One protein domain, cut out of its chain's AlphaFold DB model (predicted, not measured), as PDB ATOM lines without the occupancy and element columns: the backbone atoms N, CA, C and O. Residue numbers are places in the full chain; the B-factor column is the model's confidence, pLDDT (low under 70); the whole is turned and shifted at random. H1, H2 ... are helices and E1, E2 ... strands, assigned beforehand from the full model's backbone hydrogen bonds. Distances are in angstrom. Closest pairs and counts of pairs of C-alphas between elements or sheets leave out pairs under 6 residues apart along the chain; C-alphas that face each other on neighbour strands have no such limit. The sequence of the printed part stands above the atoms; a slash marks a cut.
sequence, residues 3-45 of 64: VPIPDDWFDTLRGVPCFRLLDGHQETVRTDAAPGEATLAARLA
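Overview. This is residues 3 to 45 of the 64 residues of the protein "D-3-phosphoglycerate dehydrogenase" of Salipiger thiooxidans (UniProt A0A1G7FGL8). Two short strands side by side, E1 and E2, make a small parallel ribbon in the middle of a thin, open layout, with the four-residue helix H1 far out on one side and the longer helix H2 on the other. Between the strands the backbone swings out in a wide loop through H1 and comes back, and residues 15 to 21, of which 19 to 21 belong to H1, stick out free. The printed part has 43 residues, with two named strands and two named helices in the order E1, H1, E2, H2; the sheet's order is E1, E2, parallel. The class is mixed, helices and strands, though under half of the residues are in named elements. The whole is only just loose, close to compact, with a radius of gyration of the C-alphas of 11.3 A, and only just flat, spanning 32 by 21 by 8 A.

Along the chain. Find C-alpha 3 at (7.929, 29.258, 28.753); here E1 begins, residues 3 to 5, 6.5 A from first to last C-alpha. Read on through residues 6 to 18, which hold no named element, to H1, residues 19 to 22, 5.9 A long. E2, residues 26 to 29, begins at C-alpha 26 at (9.445, 25.504, 33.027) and runs 10.0 A. H2, residues 37 to 44, runs 10.3 A and ends at C-alpha 44 at (-0.057, 29.156, 25.362).

Arrangement. Begin with E1 and E2, which are parallel neighbours with 8 degrees between their directions. C-alphas 4 and 28 face each other at 4.6 A. Look there for N 5 and O 28, 2.8 A apart, and N 28 and O 3, 3.1 A apart, both within hydrogen-bond range. E1, H1 and E2 form a strand-helix-strand unit, two parallel neighbour strands with a helix between them along the chain, and its crossover is right-handed. From E1 turn to H2: the closest C-alphas of the two, those of Pro 4 and Leu 44, are 6.5 A apart. H1 and H2 are apart. In H2 each O i to N i+4 pair is within hydrogen-bond range, while H1 is too short for such a pair and has its one O i to N i+3 pair within range.

Size, cuts and confidence. The two C-alphas farthest apart are those of Pro 17 and Ala 38, at 32.7 A. Residues 3 to 45 run without a cut. The link from E1 to H1 is long, with 13 residues; the link from H1 to E2 is tight, with 3, and that from E2 to H2 is short, with 7. In this model the mean pLDDT of the printed part is 96.7, and no printed residue is under 70.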
ATOM      1  N   VAL A   3       7.348  28.764  30.011       97.94
ATOM      2  CA  VAL A   3       7.929  29.258  28.753       97.94
ATOM      3  C   VAL A   3       7.664  28.262  27.613       97.94
ATOM      4  O   VAL A   3       8.506  27.411  27.310       97.94
ATOM      5  N   PRO A   4       6.481  28.290  26.980       97.75
ATOM      6  CA  PRO A   4       6.231  27.518  25.770       97.75
ATOM      7  C   PRO A   4       7.060  28.020  24.581       97.75
ATOM      8  O   PRO A   4       7.185  29.222  24.328       97.75
ATOM      9  N   ILE A   5       7.578  27.058  23.816       97.75
ATOM     10  CA  ILE A   5       8.341  27.251  22.582       97.75
ATOM     11  C   ILE A   5       7.644  26.438  21.476       97.75
ATOM     12  O   ILE A   5       7.894  25.234  21.344       97.75
ATOM     13  N   PRO A   6       6.687  27.036  20.745       97.38
ATOM     14  CA  PRO A   6       5.977  26.355  19.668       97.38
ATOM     15  C   PRO A   6       6.856  26.145  18.423       97.38
ATOM     16  O   PRO A   6       7.798  26.893  18.170       97.38
ATOM     17  N   ASP A   7       6.486  25.151  17.611       96.88
ATOM     18  CA  ASP A   7       6.959  24.967  16.231       96.88
ATOM     19  C   ASP A   7       8.475  24.728  16.032       96.88
ATOM     20  O   ASP A   7       9.040  25.017  14.967       96.88
ATOM     21  N   ASP A   8       9.151  24.113  17.002       97.00
ATOM     22  CA  ASP A   8      10.504  23.572  16.817       97.00
ATOM     23  C   ASP A   8      10.455  22.135  16.282       97.00
ATOM     24  O   ASP A   8      10.767  21.175  16.978       97.00
ATOM     25  N   TRP A   9      10.037  21.975  15.025       95.94
ATOM     26  CA  TRP A   9       9.715  20.670  14.421       95.94
ATOM     27  C   TRP A   9      10.800  19.588  14.514       95.94
ATOM     28  O   TRP A   9      10.491  18.403  14.441       95.94
ATOM     29  N   PHE A  10      12.063  19.984  14.665       96.12
ATOM     30  CA  PHE A  10      13.208  19.074  14.707       96.12
ATOM     31  C   PHE A  10      13.923  19.079  16.069       96.12
ATOM     32  O   PHE A  10      15.034  18.566  16.154       96.12
ATOM     33  N   ASP A  11      13.314  19.671  17.105       96.38
ATOM     34  CA  ASP A  11      13.885  19.818  18.458       96.38
ATOM     35  C   ASP A  11      15.298  20.439  18.448       96.38
ATOM     36  O   ASP A  11      16.229  20.006  19.128       96.38
ATOM     37  N   THR A  12      15.485  21.452  17.603       95.62
ATOM     38  CA  THR A  12      16.795  22.052  17.319       95.62
ATOM     39  C   THR A  12      17.271  23.001  18.407       95.62
ATOM     40  O   THR A  12      18.477  23.124  18.635       95.62
ATOM     41  N   LEU A  13      16.349  23.679  19.092       95.38
ATOM     42  CA  LEU A  13      16.687  24.729  20.044       95.38
ATOM     43  C   LEU A  13      17.342  24.162  21.302       95.38
ATOM     44  O   LEU A  13      18.223  24.807  21.858       95.38
ATOM     45  N   ARG A  14      17.016  22.931  21.707       95.88
ATOM     46  CA  ARG A  14      17.688  22.281  22.847       95.88
ATOM     47  C   ARG A  14      19.180  22.047  22.606       95.88
ATOM     48  O   ARG A  14      19.948  21.967  23.561       95.88
ATOM     49  N   GLY A  15      19.598  21.951  21.343       96.19
ATOM     50  CA  GLY A  15      20.991  21.724  20.965       96.19
ATOM     51  C   GLY A  15      21.863  22.982  20.949       96.19
ATOM     52  O   GLY A  15      23.087  22.860  20.879       96.19
ATOM     53  N   VAL A  16      21.285  24.191  20.998       96.12
ATOM     54  CA  VAL A  16      22.091  25.420  20.932       96.12
ATOM     55  C   VAL A  16      22.639  25.812  22.311       96.12
ATOM     56  O   VAL A  16      21.905  25.782  23.299       96.12
ATOM     57  N   PRO A  17      23.906  26.267  22.422       97.81
ATOM     58  CA  PRO A  17      24.522  26.567  23.721       97.81
ATOM     59  C   PRO A  17      23.817  27.641  24.553       97.81
ATOM     60  O   PRO A  17      24.044  27.725  25.756       97.81
ATOM     61  N   CYS A  18      23.012  28.504  23.930       96.56
ATOM     62  CA  CYS A  18      22.246  29.532  24.628       96.56
ATOM     63  C   CYS A  18      20.932  29.014  25.228       96.56
ATOM     64  O   CYS A  18      20.346  29.736  26.027       96.56
ATOM     65  N   PHE A  19      20.492  27.787  24.924       97.06
ATOM     66  CA  PHE A  19      19.273  27.220  25.514       97.06
ATOM     67  C   PHE A  19      19.355  27.149  27.043       97.06
ATOM     68  O   PHE A  19      18.375  27.429  27.722       97.06
ATOM     69  N   ARG A  20      20.564  26.930  27.580       97.31
ATOM     70  CA  ARG A  20      20.872  26.982  29.022       97.31
ATOM     71  C   ARG A  20      20.501  28.302  29.708       97.31
ATOM     72  O   ARG A  20      20.470  28.387  30.925       97.31
ATOM     73  N   LEU A  21      20.288  29.382  28.952       96.44
ATOM     74  CA  LEU A  21      19.821  30.647  29.527       96.44
ATOM     75  C   LEU A  21      18.377  30.546  30.046       96.44
ATOM     76  O   LEU A  21      17.947  31.435  30.771       96.44
ATOM     77  N   LEU A  22      17.650  29.483  29.683       96.25
ATOM     78  CA  LEU A  22      16.317  29.167  30.194       96.25
ATOM     79  C   LEU A  22      16.344  28.248  31.430       96.25
ATOM     80  O   LEU A  22      15.279  27.945  31.967       96.25
ATOM     81  N   ASP A  23      17.521  27.818  31.898       96.94
ATOM     82  CA  ASP A  23      17.646  26.930  33.058       96.94
ATOM     83  C   ASP A  23      16.949  27.530  34.295       96.94
ATOM     84  O   ASP A  23      17.131  28.698  34.641       96.94
ATOM     85  N   GLY A  24      16.142  26.719  34.988       97.12
ATOM     86  CA  GLY A  24      15.338  27.164  36.136       97.12
ATOM     87  C   GLY A  24      13.964  27.742  35.769       97.12
ATOM     88  O   GLY A  24      13.209  28.170  36.649       97.12
ATOM     89  N   HIS A  25      13.601  27.743  34.487       97.25
ATOM     90  CA  HIS A  25      12.230  27.948  34.031       97.25
ATOM     91  C   HIS A  25      11.541  26.607  33.723       97.25
ATOM     92  O   HIS A  25      12.145  25.548  33.813       97.25
ATOM     93  N   GLN A  26      10.232  26.648  33.479       97.44
ATOM     94  CA  GLN A  26       9.445  25.504  33.027       97.44
ATOM     95  C   GLN A  26       9.228  25.645  31.523       97.44
ATOM     96  O   GLN A  26       8.237  26.230  31.076       97.44
ATOM     97  N   GLU A  27      10.180  25.159  30.736       96.25
ATOM     98  CA  GLU A  27      10.114  25.215  29.283       96.25
ATOM     99  C   GLU A  27       9.290  24.065  28.692       96.25
ATOM    100  O   GLU A  27       9.365  22.911  29.114       96.25
ATOM    101  N   THR A  28       8.490  24.368  27.669       97.50
ATOM    102  CA  THR A  28       7.766  23.354  26.888       97.50
ATOM    103  C   THR A  28       8.048  23.559  25.409       97.50
ATOM    104  O   THR A  28       7.421  24.395  24.764       97.50
ATOM    105  N   VAL A  29       8.986  22.778  24.870       97.38
ATOM    106  CA  VAL A  29       9.293  22.750  23.432       97.38
ATOM    107  C   VAL A  29       8.304  21.834  22.721       97.38
ATOM    108  O   VAL A  29       8.117  20.688  23.131       97.38
ATOM    109  N   ARG A  30       7.657  22.338  21.667       97.56
ATOM    110  CA  ARG A  30       6.726  21.569  20.831       97.56
ATOM    111  C   ARG A  30       7.344  21.337  19.462       97.56
ATOM    112  O   ARG A  30       7.681  22.291  18.764       97.56
ATOM    113  N   THR A  31       7.418  20.072  19.075       97.44
ATOM    114  CA  THR A  31       7.960  19.629  17.786       97.44
ATOM    115  C   THR A  31       6.877  19.428  16.725       97.44
ATOM    116  O   THR A  31       7.125  18.871  15.660       97.44
ATOM    117  N   ASP A  32       5.662  19.905  16.990       96.56
ATOM    118  CA  ASP A  32       4.503  19.775  16.119       96.56
ATOM    119  C   ASP A  32       3.788  21.116  15.922       96.56
ATOM    120  O   ASP A  32       3.731  21.952  16.831       96.56
ATOM    121  N   ALA A  33       3.194  21.289  14.741       94.50
ATOM    122  CA  ALA A  33       2.365  22.447  14.450       94.50
ATOM    123  C   ALA A  33       1.023  22.365  15.177       94.50
ATOM    124  O   ALA A  33       0.341  21.336  15.155       94.50
ATOM    125  N   ALA A  34       0.607  23.471  15.796       96.00
ATOM    126  CA  ALA A  34      -0.745  23.574  16.327       96.00
ATOM    127  C   ALA A  34      -1.755  23.519  15.158       96.00
ATOM    128  O   ALA A  34      -1.657  24.340  14.247       96.00
ATOM    129  N   PRO A  35      -2.762  22.621  15.173       94.38
ATOM    130  CA  PRO A  35      -3.726  22.486  14.072       94.38
ATOM    131  C   PRO A  35      -4.619  23.714  13.823       94.38
ATOM    132  O   PRO A  35      -5.372  23.742  12.855       94.38
ATOM    133  N   GLY A  36      -4.584  24.707  14.712       95.25
ATOM    134  CA  GLY A  36      -5.371  25.929  14.613       95.25
ATOM    135  C   GLY A  36      -5.240  26.802  15.857       95.25
ATOM    136  O   GLY A  36      -4.612  26.415  16.848       95.25
ATOM    137  N   GLU A  37      -5.871  27.974  15.803       96.50
ATOM    138  CA  GLU A  37      -5.755  29.012  16.833       96.50
ATOM    139  C   GLU A  37      -6.249  28.544  18.207       96.50
ATOM    140  O   GLU A  37      -5.558  28.758  19.191       96.50
ATOM    141  N   ALA A  38      -7.367  27.816  18.287       97.12
ATOM    142  CA  ALA A  38      -7.881  27.305  19.563       97.12
ATOM    143  C   ALA A  38      -6.891  26.354  20.262       97.12
ATOM    144  O   ALA A  38      -6.676  26.435  21.472       97.12
ATOM    145  N   THR A  39      -6.241  25.475  19.493       97.69
ATOM    146  CA  THR A  39      -5.205  24.589  20.030       97.69
ATOM    147  C   THR A  39      -3.975  25.385  20.446       97.69
ATOM    148  O   THR A  39      -3.396  25.098  21.489       97.69
ATOM    149  N   LEU A  40      -3.574  26.388  19.661       97.69
ATOM    150  CA  LEU A  40      -2.458  27.261  20.014       97.69
ATOM    151  C   LEU A  40      -2.753  28.046  21.300       97.69
ATOM    152  O   LEU A  40      -1.936  28.016  22.212       97.69
ATOM    153  N   ALA A  41      -3.941  28.634  21.434       97.69
ATOM    154  CA  ALA A  41      -4.390  29.329  22.636       97.69
ATOM    155  C   ALA A  41      -4.318  28.420  23.870       97.69
ATOM    156  O   ALA A  41      -3.724  28.791  24.875       97.69
ATOM    157  N   ALA A  42      -4.826  27.188  23.773       97.12
ATOM    158  CA  ALA A  42      -4.737  26.218  24.864       97.12
ATOM    159  C   ALA A  42      -3.286  25.837  25.217       97.12
ATOM    160  O   ALA A  42      -2.980  25.586  26.380       97.12
ATOM    161  N   ARG A  43      -2.378  25.797  24.230       96.25
ATOM    162  CA  ARG A  43      -0.944  25.522  24.445       96.25
ATOM    163  C   ARG A  43      -0.196  26.697  25.074       96.25
ATOM    164  O   ARG A  43       0.811  26.458  25.734       96.25
ATOM    165  N   LEU A  44      -0.649  27.925  24.831       96.62
ATOM    166  CA  LEU A  44      -0.057  29.156  25.362       96.62
ATOM    167  C   LEU A  44      -0.731  29.629  26.661       96.62
ATOM    168  O   LEU A  44      -0.221  30.529  27.321       96.62
ATOM    169  N   ALA A  45      -1.865  29.038  27.038       96.00
ATOM    170  CA  ALA A  45      -2.619  29.426  28.220       96.00
ATOM    171  C   ALA A  45      -1.764  29.324  29.494       96.00
ATOM    172  O   ALA A  45      -1.162  28.289  29.775       96.00
TER     173      ALA A  45